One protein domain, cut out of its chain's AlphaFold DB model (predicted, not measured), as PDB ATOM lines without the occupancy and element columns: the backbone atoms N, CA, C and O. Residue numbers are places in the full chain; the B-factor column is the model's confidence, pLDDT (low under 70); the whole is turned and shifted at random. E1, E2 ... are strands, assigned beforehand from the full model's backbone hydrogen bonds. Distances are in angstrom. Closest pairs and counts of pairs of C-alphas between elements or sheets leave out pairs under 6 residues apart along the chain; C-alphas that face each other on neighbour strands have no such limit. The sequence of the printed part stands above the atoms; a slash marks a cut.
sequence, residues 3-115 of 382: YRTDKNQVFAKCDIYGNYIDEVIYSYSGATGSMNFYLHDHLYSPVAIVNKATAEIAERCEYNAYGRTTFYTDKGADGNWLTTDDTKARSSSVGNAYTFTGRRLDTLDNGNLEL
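This is residues 3 to 115 of the 382 residues of the protein "RHS repeat-associated core domain protein" of Anaerohalosphaera lusitana (UniProt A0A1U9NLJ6). One large sheet of eight strands, E1 to E8, is strongly twisted and curled like part of a barrel that does not close, and the long link of residues 90 to 103 runs through the middle of the domain, on the inside of the curl. A small hairpin, E9 and E10, follows that link and lies apart from the strands of the sheet, on its open side. The printed part has 113 residues with ten named strands, E1 to E10 in that order along the chain, and no named helix; the sheet's order is E1 - E2 - E3 - E4 - E5 - E6 - E7 - E8, antiparallel throughout. The class is all strand, though the strands hold 52 of the 113 residues, under half. The whole is compact, with a radius of gyration of the C-alphas of 14.2 A and spans of 43 by 33 by 31 A.

In the large sheet, E1 is residues 3 to 5 and begins at C-alpha 3, at (0.673, 42.567, 0.856). E2, residues 11 to 17, is 18.1 A from first to last C-alpha, and E3, residues 24 to 29, is 14.2 A. E4, residues 35 to 40, measures 16.7 A, and E5, residues 46 to 51, measures 13.8 A. E6, residues 57 to 63, is 17.5 A long and begins at C-alpha 57, at (8.671, 35.454, -20.298). E7, residues 69 to 74, is 15.7 A long, and E8 is residues 87 to 89. Outside this sheet, E9 is residues 104 to 108, 12.7 A long, and E10 is residues 113 to 115, ending at C-alpha 115, at (18.886, 31.213, 2.563).

E1 to E8 form a meander, each strand the antiparallel neighbour of the one before, and each two in succession are a hairpin. From edge to edge the strands' lines turn by 103 degrees and the way across the sheet turns by 94 degrees. At the edge strand E1, N 4 and O 13 of E2 are 2.8 A apart, within hydrogen-bond range. E2 and E3 run at 167 degrees between their directions, with N 14 and O 28 at 2.9 A. E3 and E4 have N 27 and O 36 at 2.9 A, and E4 and E5 have N 37 and O 50 at 2.8 A. The pairing of E6 is staggered: it pairs with E5 over residues 57 to 60, where N 58 and O 49 are 2.8 A apart, and with E7 over residues 60 to 63, where N 62 and O 70 are 3.0 A apart. At the other edge, E7 and E8 stand at 143 degrees, with N 73 and O 87 at 2.9 A. E9 and E10 make a sheet of two antiparallel strands, at 156 degrees, where N 106 and O 115 are 2.8 A apart and the C-alphas of Leu 108 and Leu 113 face each other at 4.9 A. E8 and E9 are apart, and so are E7 and E9.

The C-alphas farthest apart, those of Gln 9 and Asp 78, are 43.4 A from each other. The printed part has no cut, from residue 3 to residue 115. The long links are E7 to E8, residues 75 to 86, whose C-alphas lie 15 to 23 A from the mean of all C-alphas, and E8 to E9, residues 90 to 103, whose C-alphas lie 3 to 12 A from it. The link E2 to E3 is short, and the others are tight. The mean pLDDT of the printed part is 90.2; residue 19 alone is under 70, and E1 has a mean of 76.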
ATOM      1  N   TYR A   3       0.316  41.220   1.298       74.62
ATOM      2  CA  TYR A   3       0.673  42.567   0.856       74.62
ATOM      3  C   TYR A   3       1.807  43.113   1.716       74.62
ATOM      4  O   TYR A   3       1.961  42.752   2.882       74.62
ATOM      5  N   ARG A   4       2.631  43.970   1.121       74.62
ATOM      6  CA  ARG A   4       3.746  44.641   1.783       74.62
ATOM      7  C   ARG A   4       3.644  46.128   1.513       74.62
ATOM      8  O   ARG A   4       3.343  46.534   0.389       74.62
ATOM      9  N   THR A   5       3.923  46.922   2.534       77.38
ATOM     10  CA  THR A   5       4.076  48.367   2.410       77.38
ATOM     11  C   THR A   5       5.549  48.747   2.442       77.38
ATOM     12  O   THR A   5       6.377  48.021   2.995       77.38
ATOM     13  N   ASP A   6       5.887  49.886   1.853       76.56
ATOM     14  CA  ASP A   6       7.209  50.479   2.004       76.56
ATOM     15  C   ASP A   6       7.392  51.095   3.408       76.56
ATOM     16  O   ASP A   6       6.503  51.056   4.267       76.56
ATOM     17  N   LYS A   7       8.565  51.692   3.646       79.75
ATOM     18  CA  LYS A   7       8.897  52.376   4.910       79.75
ATOM     19  C   LYS A   7       7.970  53.555   5.250       79.75
ATOM     20  O   LYS A   7       7.971  54.002   6.391       79.75
ATOM     21  N   ASN A   8       7.209  54.052   4.276       81.94
ATOM     22  CA  ASN A   8       6.256  55.147   4.418       81.94
ATOM     23  C   ASN A   8       4.805  54.636   4.496       81.94
ATOM     24  O   ASN A   8       3.879  55.435   4.386       81.94
ATOM     25  N   GLN A   9       4.605  53.324   4.677       79.38
ATOM     26  CA  GLN A   9       3.295  52.664   4.722       79.38
ATOM     27  C   GLN A   9       2.492  52.752   3.412       79.38
ATOM     28  O   GLN A   9       1.281  52.531   3.402       79.38
ATOM     29  N   VAL A  10       3.153  53.017   2.285       81.62
ATOM     30  CA  VAL A  10       2.526  52.989   0.960       81.62
ATOM     31  C   VAL A  10       2.559  51.564   0.422       81.62
ATOM     32  O   VAL A  10       3.546  50.850   0.598       81.62
ATOM     33  N   PHE A  11       1.485  51.130  -0.239       81.88
ATOM     34  CA  PHE A  11       1.418  49.817  -0.876       81.88
ATOM     35  C   PHE A  11       2.599  49.603  -1.841       81.88
ATOM     36  O   PHE A  11       2.760  50.341  -2.811       81.88
ATOM     37  N   ALA A  12       3.412  48.576  -1.583       83.44
ATOM     38  CA  ALA A  12       4.621  48.291  -2.350       83.44
ATOM     39  C   ALA A  12       4.455  47.075  -3.264       83.44
ATOM     40  O   ALA A  12       4.812  47.135  -4.441       83.44
ATOM     41  N   LYS A  13       3.923  45.964  -2.743       84.44
ATOM     42  CA  LYS A  13       3.757  44.718  -3.503       84.44
ATOM     43  C   LYS A  13       2.641  43.862  -2.913       84.44
ATOM     44  O   LYS A  13       2.484  43.841  -1.693       84.44
ATOM     45  N   CYS A  14       1.922  43.118  -3.749       84.44
ATOM     46  CA  CYS A  14       1.132  41.974  -3.301       84.44
ATOM     47  C   CYS A  14       1.472  40.710  -4.085       84.44
ATOM     48  O   CYS A  14       1.814  40.776  -5.265       84.44
ATOM     49  N   ASP A  15       1.355  39.578  -3.400       86.94
ATOM     50  CA  ASP A  15       1.518  38.246  -3.961       86.94
ATOM     51  C   ASP A  15       0.235  37.439  -3.691       86.94
ATOM     52  O   ASP A  15      -0.308  37.425  -2.574       86.94
ATOM     53  N   ILE A  16      -0.282  36.799  -4.736       83.69
ATOM     54  CA  ILE A  16      -1.463  35.935  -4.675       83.69
ATOM     55  C   ILE A  16      -1.027  34.495  -4.818       83.69
ATOM     56  O   ILE A  16      -0.180  34.189  -5.651       83.69
ATOM     57  N   TYR A  17      -1.639  33.634  -4.016       78.81
ATOM     58  CA  TYR A  17      -1.345  32.215  -3.975       78.81
ATOM     59  C   TYR A  17      -2.525  31.416  -4.513       78.81
ATOM     60  O   TYR A  17      -3.656  31.912  -4.509       78.81
ATOM     61  N   GLY A  18      -2.224  30.225  -5.014       71.62
ATOM     62  CA  GLY A  18      -3.188  29.260  -5.504       71.62
ATOM     63  C   GLY A  18      -3.749  28.381  -4.407       71.62
ATOM     64  O   GLY A  18      -3.941  28.823  -3.277       71.62
ATOM     65  N   ASN A  19      -4.033  27.134  -4.772       65.88
ATOM     66  CA  ASN A  19      -4.629  26.173  -3.846       65.88
ATOM     67  C   ASN A  19      -3.586  25.637  -2.863       65.88
ATOM     68  O   ASN A  19      -3.931  25.226  -1.760       65.88
ATOM     69  N   TYR A  20      -2.317  25.603  -3.271       71.75
ATOM     70  CA  TYR A  20      -1.224  25.237  -2.385       71.75
ATOM     71  C   TYR A  20      -0.616  26.485  -1.729       71.75
ATOM     72  O   TYR A  20      -0.421  27.517  -2.370       71.75
ATOM     73  N   ILE A  21      -0.281  26.388  -0.438       70.06
ATOM     74  CA  ILE A  21       0.156  27.532   0.384       70.06
ATOM     75  C   ILE A  21       1.408  28.240  -0.157       70.06
ATOM     76  O   ILE A  21       1.603  29.429   0.104       70.06
ATOM     77  N   ASP A  22       2.249  27.528  -0.908       82.44
ATOM     78  CA  ASP A  22       3.473  28.074  -1.500       82.44
ATOM     79  C   ASP A  22       3.390  28.227  -3.028       82.44
ATOM     80  O   ASP A  22       4.369  28.577  -3.676       82.44
ATOM     81  N   GLU A  23       2.216  28.025  -3.625       84.94
ATOM     82  CA  GLU A  23       1.984  28.227  -5.056       84.94
ATOM     83  C   GLU A  23       1.697  29.705  -5.329       84.94
ATOM     84  O   GLU A  23       0.550  30.139  -5.261       84.94
ATOM     85  N   VAL A  24       2.713  30.517  -5.615       88.50
ATOM     86  CA  VAL A  24       2.495  31.942  -5.909       88.50
ATOM     87  C   VAL A  24       1.997  32.095  -7.350       88.50
ATOM     88  O   VAL A  24       2.731  31.828  -8.275       88.50
ATOM     89  N   ILE A  25       0.753  32.504  -7.599       90.12
ATOM     90  CA  ILE A  25       0.183  32.574  -8.963       90.12
ATOM     91  C   ILE A  25       0.585  33.862  -9.680       90.12
ATOM     92  O   ILE A  25       0.905  33.857 -10.871       90.12
ATOM     93  N   TYR A  26       0.524  34.995  -8.983       90.88
ATOM     94  CA  TYR A  26       0.946  36.267  -9.551       90.88
ATOM     95  C   TYR A  26       1.406  37.248  -8.483       90.88
ATOM     96  O   TYR A  26       0.979  37.189  -7.328       90.88
ATOM     97  N   SER A  27       2.249  38.186  -8.902       91.69
ATOM     98  CA  SER A  27       2.628  39.341  -8.099       91.69
ATOM     99  C   SER A  27       2.242  40.643  -8.787       91.69
ATOM    100  O   SER A  27       2.201  40.728 -10.018       91.69
ATOM    101  N   TYR A  28       1.949  41.662  -7.986       90.62
ATOM    102  CA  TYR A  28       1.679  43.020  -8.444       90.62
ATOM    103  C   TYR A  28       2.544  44.016  -7.676       90.62
ATOM    104  O   TYR A  28       2.572  44.013  -6.446       90.62
ATOM    105  N   SER A  29       3.254  44.868  -8.414       88.50
ATOM    106  CA  SER A  29       4.104  45.933  -7.880       88.50
ATOM    107  C   SER A  29       3.321  47.241  -7.818       88.50
ATOM    108  O   SER A  29       2.936  47.785  -8.850       88.50
ATOM    109  N   GLY A  30       3.132  47.780  -6.615       84.75
ATOM    110  CA  GLY A  30       2.521  49.096  -6.410       84.75
ATOM    111  C   GLY A  30       3.388  50.245  -6.919       84.75
ATOM    112  O   GLY A  30       2.865  51.262  -7.358       84.75
ATOM    113  N   ALA A  31       4.712  50.064  -6.919       82.69
ATOM    114  CA  ALA A  31       5.657  51.081  -7.372       82.69
ATOM    115  C   ALA A  31       5.653  51.263  -8.898       82.69
ATOM    116  O   ALA A  31       5.803  52.381  -9.383       82.69
ATOM    117  N   THR A  32       5.497  50.175  -9.659       85.19
ATOM    118  CA  THR A  32       5.587  50.195 -11.132       85.19
ATOM    119  C   THR A  32       4.261  49.901 -11.832       85.19
ATOM    120  O   THR A  32       4.173  50.036 -13.048       85.19
ATOM    121  N   GLY A  33       3.237  49.448 -11.103       87.31
ATOM    122  CA  GLY A  33       1.983  48.951 -11.674       87.31
ATOM    123  C   GLY A  33       2.130  47.638 -12.455       87.31
ATOM    124  O   GLY A  33       1.188  47.215 -13.124       87.31
ATOM    125  N   SER A  34       3.300  46.994 -12.406       88.56
ATOM    126  CA  SER A  34       3.585  45.770 -13.158       88.56
ATOM    127  C   SER A  34       2.939  44.554 -12.500       88.56
ATOM    128  O   SER A  34       2.959  44.422 -11.276       88.56
ATOM    129  N   MET A  35       2.408  43.647 -13.322       93.88
ATOM    130  CA  MET A  35       1.846  42.368 -12.892       93.88
ATOM    131  C   MET A  35       2.586  41.227 -13.585       93.88
ATOM    132  O   MET A  35       2.738  41.251 -14.807       93.88
ATOM    133  N   ASN A  36       3.005  40.234 -12.808       94.94
ATOM    134  CA  ASN A  36       3.761  39.080 -13.281       94.94
ATOM    135  C   ASN A  36       3.056  37.784 -12.880       94.94
ATOM    136  O   ASN A  36       2.733  37.625 -11.705       94.94
ATOM    137  N   PHE A  37       2.856  36.869 -13.826       95.94
ATOM    138  CA  PHE A  37       2.312  35.530 -13.588       95.94
ATOM    139  C   PHE A  37       3.428  34.506 -13.448       95.94
ATOM    140  O   PHE A  37       4.451  34.607 -14.120       95.94
ATOM    141  N   TYR A  38       3.209  33.512 -12.605       96.38
ATOM    142  CA  TYR A  38       4.185  32.489 -12.271       96.38
ATOM    143  C   TYR A  38       3.721  31.140 -12.808       96.38
ATOM    144  O   TYR A  38       2.573  30.739 -12.622       96.38
ATOM    145  N   LEU A  39       4.628  30.447 -13.485       95.12
ATOM    146  CA  LEU A  39       4.467  29.059 -13.899       95.12
ATOM    147  C   LEU A  39       5.340  28.195 -13.001       95.12
ATOM    148  O   LEU A  39       6.461  28.601 -12.694       95.12
ATOM    149  N   HIS A  40       4.859  27.014 -12.622       93.31
ATOM    150  CA  HIS A  40       5.524  26.160 -11.640       93.31
ATOM    151  C   HIS A  40       5.872  24.773 -12.182       93.31
ATOM    152  O   HIS A  40       5.303  24.326 -13.179       93.31
ATOM    153  N   ASP A  41       6.796  24.099 -11.498       88.75
ATOM    154  CA  ASP A  41       7.002  22.653 -11.600       88.75
ATOM    155  C   ASP A  41       6.046  21.864 -10.678       88.75
ATOM    156  O   ASP A  41       5.159  22.422 -10.028       88.75
ATOM    157  N   HIS A  42       6.235  20.543 -10.605       83.75
ATOM    158  CA  HIS A  42       5.440  19.636  -9.767       83.75
ATOM    159  C   HIS A  42       5.660  19.810  -8.255       83.75
ATOM    160  O   HIS A  42       4.920  19.220  -7.471       83.75
ATOM    161  N   LEU A  43       6.662  20.587  -7.834       86.44
ATOM    162  CA  LEU A  43       6.908  20.959  -6.436       86.44
ATOM    163  C   LEU A  43       6.410  22.373  -6.121       86.44
ATOM    164  O   LEU A  43       6.701  22.894  -5.042       86.44
ATOM    165  N   TYR A  44       5.683  22.998  -7.050       88.62
ATOM    166  CA  TYR A  44       5.261  24.394  -6.977       88.62
ATOM    167  C   TYR A  44       6.437  25.390  -6.960       88.62
ATOM    168  O   TYR A  44       6.289  26.531  -6.528       88.62
ATOM    169  N   SER A  45       7.617  24.993  -7.444       94.75
ATOM    170  CA  SER A  45       8.742  25.911  -7.645       94.75
ATOM    171  C   SER A  45       8.491  26.748  -8.899       94.75
ATOM    172  O   SER A  45       8.230  26.167  -9.954       94.75
ATOM    173  N   PRO A  46       8.596  28.087  -8.856       96.50
ATOM    174  CA  PRO A  46       8.490  28.908 -10.055       96.50
ATOM    175  C   PRO A  46       9.554  28.538 -11.086       96.50
ATOM    176  O   PRO A  46      10.735  28.588 -10.773       96.50
ATOM    177  N   VAL A  47       9.164  28.206 -12.312       96.94
ATOM    178  CA  VAL A  47      10.080  27.901 -13.428       96.94
ATOM    179  C   VAL A  47      10.099  29.002 -14.481       96.94
ATOM    180  O   VAL A  47      11.080  29.155 -15.208       96.94
ATOM    181  N   ALA A  48       9.031  29.796 -14.576       96.81
ATOM    182  CA  ALA A  48       8.964  30.951 -15.461       96.81
ATOM    183  C   ALA A  48       8.071  32.044 -14.887       96.81
ATOM    184  O   ALA A  48       7.050  31.765 -14.259       96.81
ATOM    185  N   ILE A  49       8.441  33.286 -15.172       97.31
ATOM    186  CA  ILE A  49       7.695  34.476 -14.790       97.31
ATOM    187  C   ILE A  49       7.326  35.220 -16.065       97.31
ATOM    188  O   ILE A  49       8.198  35.593 -16.845       97.31
ATOM    189  N   VAL A  50       6.033  35.428 -16.284       97.12
ATOM    190  CA  VAL A  50       5.485  36.070 -17.482       97.12
ATOM    191  C   VAL A  50       5.004  37.465 -17.125       97.12
ATOM    192  O   VAL A  50       4.173  37.633 -16.231       97.12
ATOM    193  N   ASN A  51       5.497  38.472 -17.839       95.31
ATOM    194  CA  ASN A  51       5.018  39.836 -17.670       95.31
ATOM    195  C   ASN A  51       3.648  39.982 -18.342       95.31
ATOM    196  O   ASN A  51       3.497  39.729 -19.535       95.31
ATOM    197  N   LYS A  52       2.635  40.422 -17.587       95.00
ATOM    198  CA  LYS A  52       1.264  40.550 -18.100       95.00
ATOM    199  C   LYS A  52       1.144  41.531 -19.265       95.00
ATOM    200  O   LYS A  52       0.316  41.313 -20.143       95.00
ATOM    201  N   ALA A  53       1.894  42.630 -19.241       93.94
ATOM    202  CA  ALA A  53       1.756  43.696 -20.226       93.94
ATOM    203  C   ALA A  53       2.343  43.302 -21.587       93.94
ATOM    204  O   ALA A  53       1.769  43.656 -22.612       93.94
ATOM    205  N   THR A  54       3.457  42.566 -21.595       94.38
ATOM    206  CA  THR A  54       4.108  42.113 -22.837       94.38
ATOM    207  C   THR A  54       3.662  40.720 -23.274       94.38
ATOM    208  O   THR A  54       3.821  40.379 -24.439       94.38
ATOM    209  N   ALA A  55       3.098  39.922 -22.360       94.38
ATOM    210  CA  ALA A  55       2.836  38.494 -22.539       94.38
ATOM    211  C   ALA A  55       4.096  37.669 -22.872       94.38
ATOM    212  O   ALA A  55       4.004  36.559 -23.394       94.38
ATOM    213  N   GLU A  56       5.277  38.192 -22.534       94.81
ATOM    214  CA  GLU A  56       6.561  37.518 -22.711       94.81
ATOM    215  C   GLU A  56       7.094  36.994 -21.375       94.81
ATOM    216  O   GLU A  56       6.800  37.529 -20.299       94.81
ATOM    217  N   ILE A  57       7.905  35.938 -21.446       96.69
ATOM    218  CA  ILE A  57       8.671  35.454 -20.298       96.69
ATOM    219  C   ILE A  57       9.700  36.527 -19.949       96.69
ATOM    220  O   ILE A  57      10.537  36.871 -20.777       96.69
ATOM    221  N   ALA A  58       9.623  37.042 -18.729       94.88
ATOM    222  CA  ALA A  58      10.547  38.032 -18.201       94.88
ATOM    223  C   ALA A  58      11.735  37.388 -17.471       94.88
ATOM    224  O   ALA A  58      12.803  37.981 -17.404       94.88
ATOM    225  N   GLU A  59      11.552  36.189 -16.913       96.62
ATOM    226  CA  GLU A  59      12.606  35.459 -16.204       96.62
ATOM    227  C   GLU A  59      12.298  33.958 -16.175       96.62
ATOM    228  O   GLU A  59      11.140  33.549 -16.028       96.62
ATOM    229  N   ARG A  60      13.338  33.129 -16.287       97.44
ATOM    230  CA  ARG A  60      13.289  31.680 -16.033       97.44
ATOM    231  C   ARG A  60      14.095  31.353 -14.780       97.44
ATOM    232  O   ARG A  60      15.085  32.019 -14.480       97.44
ATOM    233  N   CYS A  61      13.667  30.333 -14.051       96.38
ATOM    234  CA  CYS A  61      14.350  29.859 -12.852       96.38
ATOM    235  C   CYS A  61      14.627  28.363 -12.994       96.38
ATOM    236  O   CYS A  61      13.717  27.598 -13.298       96.38
ATOM    237  N   GLU A  62      15.870  27.966 -12.744       95.62
ATOM    238  CA  GLU A  62      16.286  26.565 -12.675       95.62
ATOM    239  C   GLU A  62      16.845  26.253 -11.293       95.62
ATOM    240  O   GLU A  62      17.455  27.106 -10.638       95.62
ATOM    241  N   TYR A  63      16.672  25.004 -10.870       95.56
ATOM    242  CA  TYR A  63      17.057  24.542  -9.545       95.56
ATOM    243  C   TYR A  63      17.932  23.303  -9.647       95.56
ATOM    244  O   TYR A  63      17.675  22.399 -10.442       95.56
ATOM    245  N   ASN A  64      18.950  23.207  -8.793       93.69
ATOM    246  CA  ASN A  64      19.532  21.894  -8.528       93.69
ATOM    247  C   ASN A  64      18.568  21.049  -7.671       93.69
ATOM    248  O   ASN A  64      17.569  21.549  -7.155       93.69
ATOM    249  N   ALA A  65      18.908  19.777  -7.445       92.69
ATOM    250  CA  ALA A  65      18.065  18.862  -6.671       92.69
ATOM    251  C   ALA A  65      17.705  19.365  -5.259       92.69
ATOM    252  O   ALA A  65      16.700  18.935  -4.720       92.69
ATOM    253  N   TYR A  66      18.505  20.253  -4.664       95.44
ATOM    254  CA  TYR A  66      18.314  20.800  -3.318       95.44
ATOM    255  C   TYR A  66      17.908  22.285  -3.329       95.44
ATOM    256  O   TYR A  66      17.979  22.949  -2.298       95.44
ATOM    257  N   GLY A  67      17.470  22.818  -4.469       95.19
ATOM    258  CA  GLY A  67      16.881  24.152  -4.553       95.19
ATOM    259  C   GLY A  67      17.842  25.314  -4.759       95.19
ATOM    260  O   GLY A  67      17.415  26.467  -4.704       95.19
ATOM    261  N   ARG A  68      19.129  25.071  -5.029       94.12
ATOM    262  CA  ARG A  68      20.032  26.167  -5.407       94.12
ATOM    263  C   ARG A  68      19.551  26.768  -6.720       94.12
ATOM    264  O   ARG A  68      19.489  26.063  -7.725       94.12
ATOM    265  N   THR A  69      19.208  28.050  -6.680       95.06
ATOM    266  CA  THR A  69      18.500  28.734  -7.763       95.06
ATOM    267  C   THR A  69      19.485  29.354  -8.747       95.06
ATOM    268  O   THR A  69      20.492  29.938  -8.355       95.06
ATOM    269  N   THR A  70      19.196  29.233 -10.039       94.00
ATOM    270  CA  THR A  70      19.836  30.007 -11.106       94.00
ATOM    271  C   THR A  70      18.756  30.781 -11.842       94.00
ATOM    272  O   THR A  70      17.821  30.181 -12.372       94.00
ATOM    273  N   PHE A  71      18.890  32.105 -11.880       96.44
ATOM    274  CA  PHE A  71      17.991  32.968 -12.639       96.44
ATOM    275  C   PHE A  71      18.536  33.153 -14.047       96.44
ATOM    276  O   PHE A  71      19.732  33.369 -14.231       96.44
ATOM    277  N   TYR A  72      17.648  33.102 -15.024       97.69
ATOM    278  CA  TYR A  72      17.913  33.373 -16.425       97.69
ATOM    279  C   TYR A  72      17.134  34.638 -16.776       97.69
ATOM    280  O   TYR A  72      15.901  34.629 -16.764       97.69
ATOM    281  N   THR A  73      17.852  35.733 -17.015       96.56
ATOM    282  CA  THR A  73      17.281  37.089 -17.116       96.56
ATOM    283  C   THR A  73      17.213  37.605 -18.550       96.56
ATOM    284  O   THR A  73      16.558  38.606 -18.807       96.56
ATOM    285  N   ASP A  74      17.902  36.939 -19.477       95.69
ATOM    286  CA  ASP A  74      17.851  37.206 -20.913       95.69
ATOM    287  C   ASP A  74      18.105  35.893 -21.667       95.69
ATOM    288  O   ASP A  74      18.964  35.109 -21.252       95.69
ATOM    289  N   LYS A  75      17.357  35.677 -22.751       94.75
ATOM    290  CA  LYS A  75      17.370  34.483 -23.612       94.75
ATOM    291  C   LYS A  75      18.461  34.506 -24.692       94.75
ATOM    292  O   LYS A  75      18.401  33.748 -25.653       94.75
ATOM    293  N   GLY A  76      19.373  35.472 -24.615       94.81
ATOM    294  CA  GLY A  76      20.507  35.559 -25.522       94.81
ATOM    295  C   GLY A  76      20.137  35.965 -26.951       94.81
ATOM    296  O   GLY A  76      19.057  36.490 -27.243       94.81
ATOM    297  N   ALA A  77      21.092  35.768 -27.856       95.38
ATOM    298  CA  ALA A  77      20.989  36.201 -29.246       95.38
ATOM    299  C   ALA A  77      20.155  35.236 -30.099       95.38
ATOM    300  O   ALA A  77      19.589  35.654 -31.112       95.38
ATOM    301  N   ASP A  78      20.089  33.960 -29.711       95.38
ATOM    302  CA  ASP A  78      19.332  32.941 -30.440       95.38
ATOM    303  C   ASP A  78      17.811  33.036 -30.205       95.38
ATOM    304  O   ASP A  78      17.015  32.522 -30.996       95.38
ATOM    305  N   GLY A  79      17.404  33.759 -29.157       93.94
ATOM    306  CA  GLY A  79      16.016  34.028 -28.829       93.94
ATOM    307  C   GLY A  79      15.295  32.887 -28.107       93.94
ATOM    308  O   GLY A  79      14.063  32.972 -27.997       93.94
ATOM    309  N   ASN A  80      16.016  31.875 -27.614       94.69
ATOM    310  CA  ASN A  80      15.486  30.699 -26.930       94.69
ATOM    311  C   ASN A  80      15.950  30.657 -25.475       94.69
ATOM    312  O   ASN A  80      17.110  30.865 -25.172       94.69
ATOM    313  N   TRP A  81      15.042  30.331 -24.559       94.31
ATOM    314  CA  TRP A  81      15.399  30.168 -23.150       94.31
ATOM    315  C   TRP A  81      16.071  28.819 -22.880       94.31
ATOM    316  O   TRP A  81      15.693  27.808 -23.474       94.31
ATOM    317  N   LEU A  82      16.925  28.799 -21.858       93.19
ATOM    318  CA  LEU A  82      17.635  27.637 -21.318       93.19
ATOM    319  C   LEU A  82      18.708  27.080 -22.268       93.19
ATOM    320  O   LEU A  82      18.958  25.873 -22.310       93.19
ATOM    321  N   THR A  83      19.374  27.969 -23.001       93.75
ATOM    322  CA  THR A  83      20.479  27.669 -23.917       93.75
ATOM    323  C   THR A  83      21.815  28.161 -23.344       93.75
ATOM    324  O   THR A  83      21.941  28.564 -22.182       93.75
ATOM    325  N   THR A  84      22.890  28.015 -24.118       94.38
ATOM    326  CA  THR A  84      24.249  28.338 -23.660       94.38
ATOM    327  C   THR A  84      24.569  29.831 -23.656       94.38
ATOM    328  O   THR A  84      25.501  30.217 -22.954       94.38
ATOM    329  N   ASP A  85      23.853  30.646 -24.433       95.62
ATOM    330  CA  ASP A  85      24.080  32.092 -24.565       95.62
ATOM    331  C   ASP A  85      23.188  32.951 -23.655       95.62
ATOM    332  O   ASP A  85      23.319  34.176 -23.652       95.62
ATOM    333  N   ASP A  86      22.354  32.321 -22.826       95.75
ATOM    334  CA  ASP A  86      21.527  33.004 -21.836       95.75
ATOM    335  C   ASP A  86      22.337  33.809 -20.813       95.75
ATOM    336  O   ASP A  86      23.362  33.363 -20.277       95.75
ATOM    337  N   THR A  87      21.789  34.960 -20.418       96.94
ATOM    338  CA  THR A  87      22.318  35.723 -19.282       96.94
ATOM    339  C   THR A  87      21.808  35.132 -17.972       96.94
ATOM    340  O   THR A  87      20.602  35.076 -17.725       96.94
ATOM    341  N   LYS A  88      22.742  34.723 -17.105       95.88
ATOM    342  CA  LYS A  88      22.454  34.108 -15.802       95.88
ATOM    343  C   LYS A  88      22.765  35.054 -14.647       95.88
ATOM    344  O   LYS A  88      23.767  35.767 -14.678       95.88
ATOM    345  N   ALA A  89      21.962  34.993 -13.592       92.19
ATOM    346  CA  ALA A  89      22.126  35.782 -12.377       92.19
ATOM    347  C   ALA A  89      21.886  34.944 -11.107       92.19
ATOM    348  O   ALA A  89      21.256  33.886 -11.142       92.19
ATOM    349  N   ARG A  90      22.390  35.442  -9.968       87.06
ATOM    350  CA  ARG A  90      22.110  34.905  -8.616       87.06
ATOM    351  C   ARG A  90      20.962  35.623  -7.899       87.06
ATOM    352  O   ARG A  90      20.603  35.281  -6.784       87.06
ATOM    353  N   SER A  91      20.384  36.632  -8.535       89.50
ATOM    354  CA  SER A  91      19.237  37.369  -8.017       89.50
ATOM    355  C   SER A  91      18.265  37.645  -9.145       89.50
ATOM    356  O   SER A  91      18.687  37.881 -10.278       89.50
ATOM    357  N   SER A  92      16.981  37.680  -8.812       92.25
ATOM    358  CA  SER A  92      15.938  38.000  -9.774       92.25
ATOM    359  C   SER A  92      16.071  39.423 -10.322       92.25
ATOM    360  O   SER A  92      16.226  40.387  -9.569       92.25
ATOM    361  N   SER A  93      15.937  39.548 -11.638       90.94
ATOM    362  CA  SER A  93      15.847  40.814 -12.375       90.94
ATOM    363  C   SER A  93      14.467  41.471 -12.260       90.94
ATOM    364  O   SER A  93      14.340  42.689 -12.362       90.94
ATOM    365  N   VAL A  94      13.432  40.671 -11.984       89.81
ATOM    366  CA  VAL A  94      12.030  41.110 -11.878       89.81
ATOM    367  C   VAL A  94      11.555  41.258 -10.430       89.81
ATOM    368  O   VAL A  94      10.363  41.425 -10.167       89.81
ATOM    369  N   GLY A  95      12.478  41.184  -9.466       88.44
ATOM    370  CA  GLY A  95      12.160  41.268  -8.042       88.44
ATOM    371  C   GLY A  95      11.339  40.077  -7.543       88.44
ATOM    372  O   GLY A  95      10.485  40.231  -6.658       88.44
ATOM    373  N   ASN A  96      11.552  38.898  -8.132       91.38
ATOM    374  CA  ASN A  96      11.004  37.653  -7.630       91.38
ATOM    375  C   ASN A  96      11.657  37.287  -6.293       91.38
ATOM    376  O   ASN A  96      12.878  37.223  -6.180       91.38
ATOM    377  N   ALA A  97      10.817  37.034  -5.293       90.69
ATOM    378  CA  ALA A  97      11.261  36.586  -3.984       90.69
ATOM    379  C   ALA A  97      11.076  35.074  -3.791       90.69
ATOM    380  O   ALA A  97      11.700  34.532  -2.891       90.69
ATOM    381  N   TYR A  98      10.227  34.403  -4.578       93.94
ATOM    382  CA  TYR A  98       9.837  33.004  -4.369       93.94
ATOM    383  C   TYR A  98      10.563  32.082  -5.344       93.94
ATOM    384  O   TYR A  98      10.598  32.336  -6.543       93.94
ATOM    385  N   THR A  99      11.153  31.015  -4.825       95.69
ATOM    386  CA  THR A  99      12.067  30.129  -5.555       95.69
ATOM    387  C   THR A  99      11.689  28.670  -5.292       95.69
ATOM    388  O   THR A  99      10.501  28.352  -5.274       95.69
ATOM    389  N   PHE A 100      12.654  27.777  -5.084       96.25
ATOM    390  CA  PHE A 100      12.433  26.347  -4.887       96.25
ATOM    391  C   PHE A 100      11.310  26.054  -3.878       96.25
ATOM    392  O   PHE A 100      11.310  26.582  -2.764       96.25
ATOM    393  N   THR A 101      10.344  25.220  -4.265       93.81
ATOM    394  CA  THR A 101       9.134  24.876  -3.488       93.81
ATOM    395  C   THR A 101       8.283  26.078  -3.055       93.81
ATOM    396  O   THR A 101       7.625  26.054  -2.015       93.81
ATOM    397  N   GLY A 102       8.350  27.178  -3.810       92.19
ATOM    398  CA  GLY A 102       7.634  28.418  -3.509       92.19
ATOM    399  C   GLY A 102       8.227  29.213  -2.344       92.19
ATOM    400  O   GLY A 102       7.591  30.120  -1.800       92.19
ATOM    401  N   ARG A 103       9.457  28.893  -1.922       93.69
ATOM    402  CA  ARG A 103      10.073  29.481  -0.728       93.69
ATOM    403  C   ARG A 103      10.708  30.817  -1.013       93.69
ATOM    404  O   ARG A 103      11.371  31.011  -2.033       93.69
ATOM    405  N   ARG A 104      10.547  31.729  -0.057       92.25
ATOM    406  CA  ARG A 104      11.200  33.026  -0.126       92.25
ATOM    407  C   ARG A 104      12.714  32.853  -0.012       92.25
ATOM    408  O   ARG A 104      13.175  32.322   0.995       92.25
ATOM    409  N   LEU A 105      13.443  33.326  -1.016       93.69
ATOM    410  CA  LEU A 105      14.895  33.418  -1.018       93.69
ATOM    411  C   LEU A 105      15.316  34.760  -0.415       93.69
ATOM    412  O   LEU A 105      14.995  35.821  -0.952       93.69
ATOM    413  N   ASP A 106      16.037  34.703   0.697       91.62
ATOM    414  CA  ASP A 106      16.693  35.848   1.305       91.62
ATOM    415  C   ASP A 106      18.184  35.812   0.948       91.62
ATOM    416  O   ASP A 106      18.906  34.849   1.227       91.62
ATOM    417  N   THR A 107      18.639  36.886   0.310       89.81
ATOM    418  CA  THR A 107      20.024  37.055  -0.120       89.81
ATOM    419  C   THR A 107      20.772  37.923   0.888       89.81
ATOM    420  O   THR A 107      20.429  39.083   1.114       89.81
ATOM    421  N   LEU A 108      21.803  37.350   1.494       88.69
ATOM    422  CA  LEU A 108      22.639  37.932   2.538       88.69
ATOM    423  C   LEU A 108      24.092  38.022   2.045       88.69
ATOM    424  O   LEU A 108      24.428  37.547   0.957       88.69
ATOM    425  N   ASP A 109      24.955  38.651   2.846       89.25
ATOM    426  CA  ASP A 109      26.401  38.741   2.590       89.25
ATOM    427  C   ASP A 109      26.748  39.188   1.154       89.25
ATOM    428  O   ASP A 109      27.445  38.506   0.403       89.25
ATOM    429  N   ASN A 110      26.179  40.323   0.734       84.69
ATOM    430  CA  ASN A 110      26.374  40.907  -0.598       84.69
ATOM    431  C   ASN A 110      26.095  39.946  -1.773       84.69
ATOM    432  O   ASN A 110      26.724  40.062  -2.824       84.69
ATOM    433  N   GLY A 111      25.165  38.998  -1.622       82.25
ATOM    434  CA  GLY A 111      24.846  38.047  -2.692       82.25
ATOM    435  C   GLY A 111      25.540  36.695  -2.583       82.25
ATOM    436  O   GLY A 111      25.338  35.850  -3.454       82.25
ATOM    437  N   ASN A 112      26.360  36.481  -1.553       85.69
ATOM    438  CA  ASN A 112      27.126  35.245  -1.404       85.69
ATOM    439  C   ASN A 112      26.438  34.197  -0.531       85.69
ATOM    440  O   ASN A 112      26.818  33.029  -0.602       85.69
ATOM    441  N   LEU A 113      25.443  34.595   0.265       89.31
ATOM    442  CA  LEU A 113      24.687  33.686   1.117       89.31
ATOM    443  C   LEU A 113      23.209  33.708   0.730       89.31
ATOM    444  O   LEU A 113      22.530  34.725   0.842       89.31
ATOM    445  N   GLU A 114      22.721  32.560   0.285       92.00
ATOM    446  CA  GLU A 114      21.351  32.332  -0.163       92.00
ATOM    447  C   GLU A 114      20.652  31.449   0.866       92.00
ATOM    448  O   GLU A 114      21.017  30.286   1.008       92.00
ATOM    449  N   LEU A 115      19.667  31.981   1.592       95.56
ATOM    450  CA  LEU A 115      18.886  31.213   2.563       95.56
ATOM    451  C   LEU A 115      17.406  31.254   2.212       95.56
ATOM    452  O   LEU A 115      16.883  32.282   1.795       95.56
TER     453      LEU A 115